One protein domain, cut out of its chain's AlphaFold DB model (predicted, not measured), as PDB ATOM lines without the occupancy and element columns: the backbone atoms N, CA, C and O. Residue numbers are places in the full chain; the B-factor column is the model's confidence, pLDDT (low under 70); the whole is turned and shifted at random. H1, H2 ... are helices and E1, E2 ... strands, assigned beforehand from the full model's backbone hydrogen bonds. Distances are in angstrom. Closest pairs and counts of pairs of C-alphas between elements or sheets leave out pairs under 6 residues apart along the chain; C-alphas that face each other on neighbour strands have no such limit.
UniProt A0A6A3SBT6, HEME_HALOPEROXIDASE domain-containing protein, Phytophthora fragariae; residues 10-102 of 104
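Overview. This is residues 10 to 102 of the 104 residues of the protein "HEME_HALOPEROXIDASE domain-containing protein" of Phytophthora fragariae (UniProt A0A6A3SBT6). What shape do these atoms make? H1 and H2 form a V-shaped helical hairpin, open toward the link at residues 30 to 36, and H4 crosses H2 near the narrow end. H3 sits at the last residues of H2, and a long link, residues 74 to 88, loops round the outside to H4. How is it made up? The printed part has 93 residues, mostly helix, with four named helices and one named strand in the order H1 H2 E1 H3 H4. It is compact, with a radius of gyration of the C-alphas of 13.9 A and spans of 42 by 29 by 19 A.

Along the chain. Where does the first element begin? H1 is residues 12 to 29, from C-alpha 12 at (40.424, -10.880, -33.453), 25.5 A long. What follows? H2 is residues 37 to 54, 25.6 A long; E1 is residues 61 to 63 and H3 residues 64 to 73. Where does the last element end? H4, residues 89 to 100, ends with C-alpha 100 at (34.249, -4.097, -33.045).

Arrangement. What touches H2, the hub? H1 only just touches it, with 3 pairs of C-alphas within 8 A, the closest Val 15 and Ser 47 at 7.0 A, at a steep tilt of 40 degrees, opposite ways. H4 touches it, closest C-alphas Ala 48 and Thr 95 at 5.4 A. H3 only just touches it, with 3 such pairs, closest Leu 54 and Phe 66 at 6.5 A. What of the backbones? In H1, H2, H3 and H4 every O i to N i+4 pair is within hydrogen-bond range.

Size, cuts and confidence. How far does it reach? The two C-alphas farthest apart, Pro 31 and Pro 84, are 44.1 A apart. Is it unbroken and confident? The printed part has no cut, the link H3 to H4 is long, and residues 57 to 58 are under 70 in pLDDT.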
ATOM      1  N   ILE A  10      44.254 -18.180 -32.295       93.38
ATOM      2  CA  ILE A  10      43.078 -17.409 -31.899       93.38
ATOM      3  C   ILE A  10      43.372 -15.962 -32.254       93.38
ATOM      4  O   ILE A  10      44.335 -15.397 -31.729       93.38
ATOM      5  N   ASP A  11      42.560 -15.363 -33.118       93.50
ATOM      6  CA  ASP A  11      42.711 -13.973 -33.549       93.50
ATOM      7  C   ASP A  11      41.498 -13.090 -33.201       93.50
ATOM      8  O   ASP A  11      40.567 -13.490 -32.495       93.50
ATOM      9  N   VAL A  12      41.519 -11.839 -33.666       94.81
ATOM     10  CA  VAL A  12      40.424 -10.880 -33.453       94.81
ATOM     11  C   VAL A  12      39.083 -11.366 -34.010       94.81
ATOM     12  O   VAL A  12      38.045 -11.098 -33.405       94.81
ATOM     13  N   THR A  13      39.072 -12.092 -35.129       94.06
ATOM     14  CA  THR A  13      37.843 -12.616 -35.732       94.06
ATOM     15  C   THR A  13      37.268 -13.747 -34.891       94.06
ATOM     16  O   THR A  13      36.060 -13.758 -34.635       94.06
ATOM     17  N   ASP A  14      38.110 -14.660 -34.404       94.62
ATOM     18  CA  ASP A  14      37.679 -15.715 -33.484       94.62
ATOM     19  C   ASP A  14      37.096 -15.132 -32.198       94.62
ATOM     20  O   ASP A  14      35.984 -15.480 -31.793       94.62
ATOM     21  N   VAL A  15      37.820 -14.206 -31.566       94.94
ATOM     22  CA  VAL A  15      37.410 -13.623 -30.285       94.94
ATOM     23  C   VAL A  15      36.126 -12.805 -30.427       94.94
ATOM     24  O   VAL A  15      35.252 -12.905 -29.564       94.94
ATOM     25  N   ALA A  16      35.946 -12.058 -31.520       95.31
ATOM     26  CA  ALA A  16      34.696 -11.346 -31.784       95.31
ATOM     27  C   ALA A  16      33.499 -12.309 -31.884       95.31
ATOM     28  O   ALA A  16      32.482 -12.102 -31.214       95.31
ATOM     29  N   LYS A  17      33.639 -13.412 -32.632       94.69
ATOM     30  CA  LYS A  17      32.589 -14.438 -32.763       94.69
ATOM     31  C   LYS A  17      32.305 -15.153 -31.442       94.69
ATOM     32  O   LYS A  17      31.141 -15.373 -31.102       94.69
ATOM     33  N   ILE A  18      33.344 -15.475 -30.665       94.19
ATOM     34  CA  ILE A  18      33.194 -16.041 -29.318       94.19
ATOM     35  C   ILE A  18      32.376 -15.087 -28.449       94.19
ATOM     36  O   ILE A  18      31.384 -15.510 -27.859       94.19
ATOM     37  N   ARG A  19      32.739 -13.800 -28.391       94.81
ATOM     38  CA  ARG A  19      32.009 -12.802 -27.595       94.81
ATOM     39  C   ARG A  19      30.547 -12.705 -28.010       94.81
ATOM     40  O   ARG A  19      29.686 -12.783 -27.139       94.81
ATOM     41  N   ALA A  20      30.261 -12.605 -29.308       94.88
ATOM     42  CA  ALA A  20      28.891 -12.574 -29.820       94.88
ATOM     43  C   ALA A  20      28.093 -13.816 -29.383       94.88
ATOM     44  O   ALA A  20      26.983 -13.701 -28.862       94.88
ATOM     45  N   SER A  21      28.698 -15.005 -29.480       95.00
ATOM     46  CA  SER A  21      28.097 -16.254 -29.002       95.00
ATOM     47  C   SER A  21      27.840 -16.247 -27.488       95.00
ATOM     48  O   SER A  21      26.778 -16.681 -27.036       95.00
ATOM     49  N   ARG A  22      28.772 -15.719 -26.681       95.31
ATOM     50  CA  ARG A  22      28.607 -15.598 -25.221       95.31
ATOM     51  C   ARG A  22      27.512 -14.602 -24.839       95.31
ATOM     52  O   ARG A  22      26.759 -14.887 -23.912       95.31
ATOM     53  N   VAL A  23      27.385 -13.494 -25.569       96.25
ATOM     54  CA  VAL A  23      26.298 -12.517 -25.403       96.25
ATOM     55  C   VAL A  23      24.950 -13.158 -25.719       96.25
ATOM     56  O   VAL A  23      24.055 -13.126 -24.878       96.25
ATOM     57  N   ALA A  24      24.822 -13.827 -26.868       96.50
ATOM     58  CA  ALA A  24      23.596 -14.530 -27.247       96.50
ATOM     59  C   ALA A  24      23.220 -15.627 -26.234       96.50
ATOM     60  O   ALA A  24      22.052 -15.789 -25.877       96.50
ATOM     61  N   TYR A  25      24.210 -16.364 -25.720       96.88
ATOM     62  CA  TYR A  25      23.993 -17.331 -24.646       96.88
ATOM     63  C   TYR A  25      23.485 -16.652 -23.366       96.88
ATOM     64  O   TYR A  25      22.541 -17.149 -22.754       96.88
ATOM     65  N   GLY A  26      24.084 -15.530 -22.964       97.25
ATOM     66  CA  GLY A  26      23.660 -14.759 -21.796       97.25
ATOM     67  C   GLY A  26      22.218 -14.276 -21.915       97.25
ATOM     68  O   GLY A  26      21.401 -14.600 -21.058       97.25
ATOM     69  N   GLN A  27      21.881 -13.618 -23.028       96.94
ATOM     70  CA  GLN A  27      20.528 -13.132 -23.329       96.94
ATOM     71  C   GLN A  27      19.478 -14.248 -23.299       96.94
ATOM     72  O   GLN A  27      18.352 -14.036 -22.861       96.94
ATOM     73  N   LYS A  28      19.839 -15.451 -23.762       97.94
ATOM     74  CA  LYS A  28      18.929 -16.600 -23.785       97.94
ATOM     75  C   LYS A  28      18.708 -17.224 -22.405       97.94
ATOM     76  O   LYS A  28      17.621 -17.732 -22.147       97.94
ATOM     77  N   ASN A  29      19.741 -17.273 -21.565       98.19
ATOM     78  CA  ASN A  29      19.744 -18.116 -20.363       98.19
ATOM     79  C   ASN A  29      19.713 -17.332 -19.044       98.19
ATOM     80  O   ASN A  29      19.544 -17.946 -17.995       98.19
ATOM     81  N   ASN A  30      19.882 -16.010 -19.071       97.69
ATOM     82  CA  ASN A  30      19.830 -15.164 -17.885       97.69
ATOM     83  C   ASN A  30      18.849 -13.993 -18.110       97.69
ATOM     84  O   ASN A  30      19.164 -13.086 -18.880       97.69
ATOM     85  N   PRO A  31      17.683 -13.979 -17.433       96.94
ATOM     86  CA  PRO A  31      16.714 -12.882 -17.523       96.94
ATOM     87  C   PRO A  31      17.261 -11.511 -17.102       96.94
ATOM     88  O   PRO A  31      16.737 -10.489 -17.529       96.94
ATOM     89  N   GLU A  32      18.311 -11.485 -16.280       97.62
ATOM     90  CA  GLU A  32      18.968 -10.268 -15.782       97.62
ATOM     91  C   GLU A  32      20.248  -9.943 -16.568       97.62
ATOM     92  O   GLU A  32      21.109  -9.201 -16.096       97.62
ATOM     93  N   PHE A  33      20.432 -10.540 -17.749       97.69
ATOM     94  CA  PHE A  33      21.646 -10.344 -18.528       97.69
ATOM     95  C   PHE A  33      21.794  -8.888 -18.988       97.69
ATOM     96  O   PHE A  33      21.050  -8.417 -19.848       97.69
ATOM     97  N   ASP A  34      22.812  -8.207 -18.460       96.19
ATOM     98  CA  ASP A  34      23.223  -6.874 -18.888       96.19
ATOM     99  C   ASP A  34      24.528  -6.944 -19.693       96.19
ATOM    100  O   ASP A  34      25.578  -7.365 -19.202       96.19
ATOM    101  N   TYR A  35      24.452  -6.499 -20.947       95.81
ATOM    102  CA  TYR A  35      25.618  -6.252 -21.797       95.81
ATOM    103  C   TYR A  35      25.541  -4.867 -22.445       95.81
ATOM    104  O   TYR A  35      25.796  -4.693 -23.637       95.81
ATOM    105  N   SER A  36      25.134  -3.883 -21.644       95.25
ATOM    106  CA  SER A  36      25.161  -2.461 -21.971       95.25
ATOM    107  C   SER A  36      26.595  -1.938 -22.159       95.25
ATOM    108  O   SER A  36      27.573  -2.687 -22.136       95.25
ATOM    109  N   SER A  37      26.747  -0.631 -22.372       94.88
ATOM    110  CA  SER A  37      28.010  -0.015 -22.798       94.88
ATOM    111  C   SER A  37      29.209  -0.335 -21.896       94.88
ATOM    112  O   SER A  37      30.285  -0.634 -22.411       94.88
ATOM    113  N   THR A  38      29.040  -0.306 -20.570       96.56
ATOM    114  CA  THR A  38      30.154  -0.529 -19.632       96.56
ATOM    115  C   THR A  38      30.595  -2.000 -19.599       96.56
ATOM    116  O   THR A  38      31.772  -2.252 -19.870       96.56
ATOM    117  N   PRO A  39      29.706  -2.992 -19.367       96.31
ATOM    118  CA  PRO A  39      30.080  -4.405 -19.480       96.31
ATOM    119  C   PRO A  39      30.617  -4.788 -20.866       96.31
ATOM    120  O   PRO A  39      31.571  -5.561 -20.972       96.31
ATOM    121  N   ALA A  40      30.055  -4.216 -21.939       95.81
ATOM    122  CA  ALA A  40      30.524  -4.464 -23.299       95.81
ATOM    123  C   ALA A  40      31.946  -3.935 -23.533       95.81
ATOM    124  O   ALA A  40      32.754  -4.622 -24.167       95.81
ATOM    125  N   PHE A  41      32.266  -2.748 -23.003       96.06
ATOM    126  CA  PHE A  41      33.617  -2.193 -23.044       96.06
ATOM    127  C   PHE A  41      34.603  -3.056 -22.251       96.06
ATOM    128  O   PHE A  41      35.650  -3.411 -22.788       96.06
ATOM    129  N   ILE A  42      34.252  -3.454 -21.022       97.00
ATOM    130  CA  ILE A  42      35.097  -4.315 -20.176       97.00
ATOM    131  C   ILE A  42      35.389  -5.641 -20.883       97.00
ATOM    132  O   ILE A  42      36.553  -5.996 -21.049       97.00
ATOM    133  N   GLY A  43      34.364  -6.321 -21.404       96.69
ATOM    134  CA  GLY A  43      34.567  -7.577 -22.129       96.69
ATOM    135  C   GLY A  43      35.401  -7.410 -23.406       96.69
ATOM    136  O   GLY A  43      36.118  -8.329 -23.808       96.69
ATOM    137  N   GLY A  44      35.340  -6.241 -24.054       96.44
ATOM    138  CA  GLY A  44      36.237  -5.884 -25.155       96.44
ATOM    139  C   GLY A  44      37.683  -5.682 -24.693       96.44
ATOM    140  O   GLY A  44      38.606  -6.184 -25.333       96.44
ATOM    141  N   ALA A  45      37.884  -4.992 -23.571       96.75
ATOM    142  CA  ALA A  45      39.201  -4.735 -22.997       96.75
ATOM    143  C   ALA A  45      39.891  -6.024 -22.529       96.75
ATOM    144  O   ALA A  45      41.053  -6.241 -22.861       96.75
ATOM    145  N   GLU A  46      39.176  -6.915 -21.841       97.00
ATOM    146  CA  GLU A  46      39.688  -8.233 -21.432       97.00
ATOM    147  C   GLU A  46      40.103  -9.075 -22.645       97.00
ATOM    148  O   GLU A  46      41.166  -9.694 -22.651       97.00
ATOM    149  N   SER A  47      39.308  -9.030 -23.713       95.75
ATOM    150  CA  SER A  47      39.605  -9.710 -24.977       95.75
ATOM    151  C   SER A  47      40.862  -9.161 -25.656       95.75
ATOM    152  O   SER A  47      41.706  -9.922 -26.130       95.75
ATOM    153  N   ALA A  48      41.016  -7.837 -25.679       95.38
ATOM    154  CA  ALA A  48      42.201  -7.182 -26.216       95.38
ATOM    155  C   ALA A  48      43.461  -7.502 -25.395       95.38
ATOM    156  O   ALA A  48      44.513  -7.794 -25.966       95.38
ATOM    157  N   LEU A  49      43.350  -7.491 -24.064       94.50
ATOM    158  CA  LEU A  49      44.438  -7.852 -23.158       94.50
ATOM    159  C   LEU A  49      44.838  -9.320 -23.302       94.50
ATOM    160  O   LEU A  49      46.029  -9.615 -23.280       94.50
ATOM    161  N   LEU A  50      43.882 -10.227 -23.511       94.00
ATOM    162  CA  LEU A  50      44.165 -11.632 -23.791       94.00
ATOM    163  C   LEU A  50      45.006 -11.788 -25.064       94.00
ATOM    164  O   LEU A  50      46.068 -12.409 -25.022       94.00
ATOM    165  N   LEU A  51      44.551 -11.212 -26.184       94.12
ATOM    166  CA  LEU A  51      45.240 -11.327 -27.474       94.12
ATOM    167  C   LEU A  51      46.638 -10.708 -27.429       94.12
ATOM    168  O   LEU A  51      47.590 -11.318 -27.906       94.12
ATOM    169  N   ARG A  52      46.786  -9.533 -26.809       92.44
ATOM    170  CA  ARG A  52      48.086  -8.859 -26.688       92.44
ATOM    171  C   ARG A  52      49.011  -9.532 -25.683       92.44
ATOM    172  O   ARG A  52      50.204  -9.655 -25.936       92.44
ATOM    173  N   GLY A  53      48.476  -9.974 -24.548       92.19
ATOM    174  CA  GLY A  53      49.242 -10.622 -23.489       92.19
ATOM    175  C   GLY A  53      49.755 -11.996 -23.908       92.19
ATOM    176  O   GLY A  53      50.928 -12.307 -23.714       92.19
ATOM    177  N   LEU A  54      48.907 -12.810 -24.539       91.81
ATOM    178  CA  LEU A  54      49.269 -14.164 -24.970       91.81
ATOM    179  C   LEU A  54      49.732 -14.250 -26.428       91.81
ATOM    180  O   LEU A  54      50.128 -15.328 -26.867       91.81
ATOM    181  N   GLY A  55      49.721 -13.157 -27.188       85.31
ATOM    182  CA  GLY A  55      50.176 -13.138 -28.582       85.31
ATOM    183  C   GLY A  55      51.696 -13.127 -28.776       85.31
ATOM    184  O   GLY A  55      52.196 -13.339 -29.886       85.31
ATOM    185  N   GLY A  56      52.461 -12.939 -27.695       71.19
ATOM    186  CA  GLY A  56      53.919 -12.837 -27.752       71.19
ATOM    187  C   GLY A  56      54.338 -11.581 -28.519       71.19
ATOM    188  O   GLY A  56      53.948 -10.479 -28.151       71.19
ATOM    189  N   LEU A  57      55.104 -11.736 -29.606       63.91
ATOM    190  CA  LEU A  57      55.475 -10.628 -30.506       63.91
ATOM    191  C   LEU A  57      54.334 -10.180 -31.436       63.91
ATOM    192  O   LEU A  57      54.486  -9.212 -32.179       63.91
ATOM    193  N   ASN A  58      53.200 -10.880 -31.416       66.38
ATOM    194  CA  ASN A  58      52.063 -10.601 -32.275       66.38
ATOM    195  C   ASN A  58      50.953  -9.933 -31.461       66.38
ATOM    196  O   ASN A  58      50.514 -10.462 -30.449       66.38
ATOM    197  N   GLY A  59      50.493  -8.755 -31.881       72.38
ATOM    198  CA  GLY A  59      49.568  -7.952 -31.071       72.38
ATOM    199  C   GLY A  59      48.091  -8.362 -31.135       72.38
ATOM    200  O   GLY A  59      47.315  -7.912 -30.303       72.38
ATOM    201  N   ASN A  60      47.673  -9.170 -32.114       86.75
ATOM    202  CA  ASN A  60      46.248  -9.426 -32.393       86.75
ATOM    203  C   ASN A  60      45.909 -10.905 -32.638       86.75
ATOM    204  O   ASN A  60      44.793 -11.212 -33.054       86.75
ATOM    205  N   TYR A  61      46.849 -11.816 -32.396       91.50
ATOM    206  CA  TYR A  61      46.580 -13.251 -32.401       91.50
ATOM    207  C   TYR A  61      47.475 -13.960 -31.386       91.50
ATOM    208  O   TYR A  61      48.557 -13.473 -31.070       91.50
ATOM    209  N   SER A  62      47.037 -15.119 -30.906       92.62
ATOM    210  CA  SER A  62      47.784 -16.004 -30.010       92.62
ATOM    211  C   SER A  62      47.707 -17.448 -30.503       92.62
ATOM    212  O   SER A  62      46.786 -17.802 -31.231       92.62
ATOM    213  N   LYS A  63      48.651 -18.311 -30.111       91.94
ATOM    214  CA  LYS A  63      48.510 -19.756 -30.350       91.94
ATOM    215  C   LYS A  63      47.344 -20.290 -29.514       91.94
ATOM    216  O   LYS A  63      47.256 -19.992 -28.322       91.94
ATOM    217  N   THR A  64      46.515 -21.169 -30.073       92.81
ATOM    218  CA  THR A  64      45.403 -21.797 -29.332       92.81
ATOM    219  C   THR A  64      45.889 -22.508 -28.068       92.81
ATOM    220  O   THR A  64      45.263 -22.416 -27.012       92.81
ATOM    221  N   SER A  65      47.049 -23.169 -28.135       92.19
ATOM    222  CA  SER A  65      47.665 -23.837 -26.982       92.19
ATOM    223  C   SER A  65      48.076 -22.867 -25.872       92.19
ATOM    224  O   SER A  65      48.043 -23.247 -24.701       92.19
ATOM    225  N   PHE A  66      48.417 -21.618 -26.209       93.38
ATOM    226  CA  PHE A  66      48.783 -20.604 -25.223       93.38
ATOM    227  C   PHE A  66      47.564 -20.149 -24.443       93.38
ATOM    228  O   PHE A  66      47.557 -20.210 -23.215       93.38
ATOM    229  N   VAL A  67      46.511 -19.781 -25.172       92.75
ATOM    230  CA  VAL A  67      45.217 -19.400 -24.600       92.75
ATOM    231  C   VAL A  67      44.653 -20.538 -23.748       92.75
ATOM    232  O   VAL A  67      44.260 -20.316 -22.606       92.75
ATOM    233  N   SER A  68      44.675 -21.774 -24.257       92.62
ATOM    234  CA  SER A  68      44.170 -22.938 -23.523       92.62
ATOM    235  C   SER A  68      44.967 -23.223 -22.252       92.62
ATOM    236  O   SER A  68      44.365 -23.498 -21.221       92.62
ATOM    237  N   THR A  69      46.299 -23.169 -22.304       93.88
ATOM    238  CA  THR A  69      47.143 -23.380 -21.118       93.88
ATOM    239  C   THR A  69      46.874 -22.311 -20.067       93.88
ATOM    240  O   THR A  69      46.664 -22.644 -18.905       93.88
ATOM    241  N   PHE A  70      46.804 -21.043 -20.480       93.75
ATOM    242  CA  PHE A  70      46.555 -19.937 -19.564       93.75
ATOM    243  C   PHE A  70      45.194 -20.056 -18.871       93.75
ATOM    244  O   PHE A  70      45.130 -19.945 -17.655       93.75
ATOM    245  N   PHE A  71      44.113 -20.347 -19.599       93.62
ATOM    246  CA  PHE A  71      42.788 -20.466 -18.978       93.62
ATOM    247  C   PHE A  71      42.577 -21.756 -18.177       93.62
ATOM    248  O   PHE A  71      41.799 -21.746 -17.229       93.62
ATOM    249  N   LEU A  72      43.205 -22.874 -18.561       94.88
ATOM    250  CA  LEU A  72      42.997 -24.156 -17.874       94.88
ATOM    251  C   LEU A  72      43.923 -24.352 -16.675       94.88
ATOM    252  O   LEU A  72      43.541 -25.030 -15.726       94.88
ATOM    253  N   LEU A  73      45.145 -23.823 -16.748       96.38
ATOM    254  CA  LEU A  73      46.192 -24.047 -15.749       96.38
ATOM    255  C   LEU A  73      46.610 -22.766 -15.021       96.38
ATOM    256  O   LEU A  73      47.451 -22.844 -14.130       96.38
ATOM    257  N   GLU A  74      46.081 -21.603 -15.418       95.12
ATOM    258  CA  GLU A  74      46.425 -20.290 -14.849       95.12
ATOM    259  C   GLU A  74      47.941 -20.035 -14.820       95.12
ATOM    260  O   GLU A  74      48.494 -19.435 -13.899       95.12
ATOM    261  N   THR A  75      48.637 -20.515 -15.854       94.56
ATOM    262  CA  THR A  75      50.093 -20.423 -15.975       94.56
ATOM    263  C   THR A  75      50.517 -19.997 -17.372       94.56
ATOM    264  O   THR A  75      49.795 -20.201 -18.354       94.56
ATOM    265  N   PHE A  76      51.707 -19.407 -17.474       92.19
ATOM    266  CA  PHE A  76      52.289 -19.099 -18.773       92.19
ATOM    267  C   PHE A  76      52.758 -20.393 -19.460       92.19
ATOM    268  O   PHE A  76      53.414 -21.221 -18.822       92.19
ATOM    269  N   PRO A  77      52.453 -20.584 -20.754       91.31
ATOM    270  CA  PRO A  77      52.947 -21.726 -21.520       91.31
ATOM    271  C   PRO A  77      54.481 -21.778 -21.540       91.31
ATOM    272  O   PRO A  77      55.132 -20.739 -21.602       91.31
ATOM    273  N   LEU A  78      55.064 -22.982 -21.545       90.19
ATOM    274  CA  LEU A  78      56.522 -23.174 -21.464       90.19
ATOM    275  C   LEU A  78      57.312 -22.488 -22.594       90.19
ATOM    276  O   LEU A  78      58.422 -22.022 -22.358       90.19
ATOM    277  N   ASP A  79      56.762 -22.433 -23.810       90.50
ATOM    278  CA  ASP A  79      57.364 -21.776 -24.979       90.50
ATOM    279  C   ASP A  79      56.813 -20.363 -25.241       90.50
ATOM    280  O   ASP A  79      57.164 -19.739 -26.245       90.50
ATOM    281  N   TRP A  80      55.959 -19.837 -24.357       92.44
ATOM    282  CA  TRP A  80      55.532 -18.445 -24.435       92.44
ATOM    283  C   TRP A  80      56.662 -17.524 -23.974       92.44
ATOM    284  O   TRP A  80      57.358 -17.782 -22.993       92.44
ATOM    285  N   GLN A  81      56.824 -16.409 -24.680       90.69
ATOM    286  CA  GLN A  81      57.769 -15.365 -24.318       90.69
ATOM    287  C   GLN A  81      57.025 -14.048 -24.168       90.69
ATOM    288  O   GLN A  81      56.222 -13.668 -25.023       90.69
ATOM    289  N   LYS A  82      57.333 -13.334 -23.085       88.50
ATOM    290  CA  LYS A  82      56.831 -11.982 -22.869       88.50
ATOM    291  C   LYS A  82      57.300 -11.076 -24.009       88.50
ATOM    292  O   LYS A  82      58.486 -11.063 -24.335       88.50
ATOM    293  N   SER A  83      56.383 -10.284 -24.566       86.81
ATOM    294  CA  SER A  83      56.753  -9.218 -25.499       86.81
ATOM    295  C   SER A  83      57.737  -8.243 -24.833       86.81
ATOM    296  O   SER A  83      57.493  -7.827 -23.695       86.81
ATOM    297  N   PRO A  84      58.827  -7.837 -25.510       88.38
ATOM    298  CA  PRO A  84      59.692  -6.769 -25.015       88.38
ATOM    299  C   PRO A  84      59.014  -5.392 -25.096       88.38
ATOM    300  O   PRO A  84      59.504  -4.437 -24.501       88.38
ATOM    301  N   THR A  85      57.900  -5.277 -25.828       88.69
ATOM    302  CA  THR A  85      57.107  -4.052 -25.948       88.69
ATOM    303  C   THR A  85      55.997  -4.045 -24.904       88.69
ATOM    304  O   THR A  85      55.209  -4.988 -24.813       88.69
ATOM    305  N   GLU A  86      55.925  -2.971 -24.123       91.19
ATOM    306  CA  GLU A  86      54.855  -2.763 -23.150       91.19
ATOM    307  C   GLU A  86      53.498  -2.599 -23.846       91.19
ATOM    308  O   GLU A  86      53.391  -1.937 -24.876       91.19
ATOM    309  N   ILE A  87      52.451  -3.191 -23.267       92.38
ATOM    310  CA  ILE A  87      51.073  -2.992 -23.726       92.38
ATOM    311  C   ILE A  87      50.565  -1.691 -23.112       92.38
ATOM    312  O   ILE A  87      50.440  -1.586 -21.891       92.38
ATOM    313  N   THR A  88      50.252  -0.708 -23.950       94.50
ATOM    314  CA  THR A  88      49.761   0.599 -23.504       94.50
ATOM    315  C   THR A  88      48.233   0.693 -23.557       94.50
ATOM    316  O   THR A  88      47.542  -0.153 -24.121       94.50
ATOM    317  N   TYR A  89      47.660   1.752 -22.987       95.12
ATOM    318  CA  TYR A  89      46.221   1.996 -23.108       95.12
ATOM    319  C   TYR A  89      45.755   2.186 -24.575       95.12
ATOM    320  O   TYR A  89      44.783   1.536 -24.973       95.12
ATOM    321  N   PRO A  90      46.449   2.980 -25.424       95.88
ATOM    322  CA  PRO A  90      46.147   3.063 -26.858       95.88
ATOM    323  C   PRO A  90      46.175   1.720 -27.594       95.88
ATOM    324  O   PRO A  90      45.347   1.491 -28.473       95.88
ATOM    325  N   ASP A  91      47.086   0.820 -27.223       92.81
ATOM    326  CA  ASP A  91      47.157  -0.525 -27.796       92.81
ATOM    327  C   ASP A  91      45.859  -1.304 -27.570       92.81
ATOM    328  O   ASP A  91      45.265  -1.852 -28.504       92.81
ATOM    329  N   VAL A  92      45.392  -1.323 -26.322       94.75
ATOM    330  CA  VAL A  92      44.152  -2.008 -25.945       94.75
ATOM    331  C   VAL A  92      42.967  -1.402 -26.697       94.75
ATOM    332  O   VAL A  92      42.183  -2.145 -27.286       94.75
ATOM    333  N   LEU A  93      42.876  -0.068 -26.766       96.38
ATOM    334  CA  LEU A  93      41.827   0.614 -27.533       96.38
ATOM    335  C   LEU A  93      41.853   0.257 -29.024       96.38
ATOM    336  O   LEU A  93      40.797   0.032 -29.612       96.38
ATOM    337  N   ALA A  94      43.034   0.167 -29.639       95.12
ATOM    338  CA  ALA A  94      43.153  -0.230 -31.039       95.12
ATOM    339  C   ALA A  94      42.614  -1.651 -31.272       95.12
ATOM    340  O   ALA A  94      41.862  -1.877 -32.219       95.12
ATOM    341  N   THR A  95      42.923  -2.597 -30.382       95.56
ATOM    342  CA  THR A  95      42.409  -3.970 -30.504       95.56
ATOM    343  C   THR A  95      40.912  -4.060 -30.225       95.56
ATOM    344  O   THR A  95      40.226  -4.802 -30.925       95.56
ATOM    345  N   ILE A  96      40.367  -3.272 -29.290       96.38
ATOM    346  CA  ILE A  96      38.909  -3.153 -29.109       96.38
ATOM    347  C   ILE A  96      38.246  -2.694 -30.414       96.38
ATOM    348  O   ILE A  96      37.243  -3.278 -30.822       96.38
ATOM    349  N   SER A  97      38.823  -1.701 -31.096       96.00
ATOM    350  CA  SER A  97      38.321  -1.235 -32.393       96.00
ATOM    351  C   SER A  97      38.384  -2.320 -33.470       96.00
ATOM    352  O   SER A  97      37.440  -2.450 -34.244       96.00
ATOM    353  N   TYR A  98      39.439  -3.143 -33.502       95.88
ATOM    354  CA  TYR A  98      39.509  -4.283 -34.425       95.88
ATOM    355  C   TYR A  98      38.438  -5.333 -34.129       95.88
ATOM    356  O   TYR A  98      37.787  -5.796 -35.059       95.88
ATOM    357  N   LEU A  99      38.204  -5.663 -32.855       95.19
ATOM    358  CA  LEU A  99      37.133  -6.577 -32.446       95.19
ATOM    359  C   LEU A  99      35.749  -6.048 -32.849       95.19
ATOM    360  O   LEU A  99      34.907  -6.821 -33.292       95.19
ATOM    361  N   ALA A 100      35.515  -4.742 -32.696       93.88
ATOM    362  CA  ALA A 100      34.249  -4.097 -33.045       93.88
ATOM    363  C   ALA A 100      34.010  -3.996 -34.562       93.88
ATOM    364  O   ALA A 100      32.865  -3.869 -34.984       93.88
ATOM    365  N   ALA A 101      35.071  -4.045 -35.372       95.25
ATOM    366  CA  ALA A 101      34.988  -3.999 -36.830       95.25
ATOM    367  C   ALA A 101      34.678  -5.365 -37.473       95.25
ATOM    368  O   ALA A 101      34.446  -5.426 -38.678       95.25
ATOM    369  N   VAL A 102      34.697  -6.458 -36.702       95.06
ATOM    370  CA  VAL A 102      34.335  -7.791 -37.200       95.06
ATOM    371  C   VAL A 102      32.815  -7.906 -37.294       95.06
ATOM    372  O   VAL A 102      32.113  -7.711 -36.305       95.06
TER     373      VAL A 102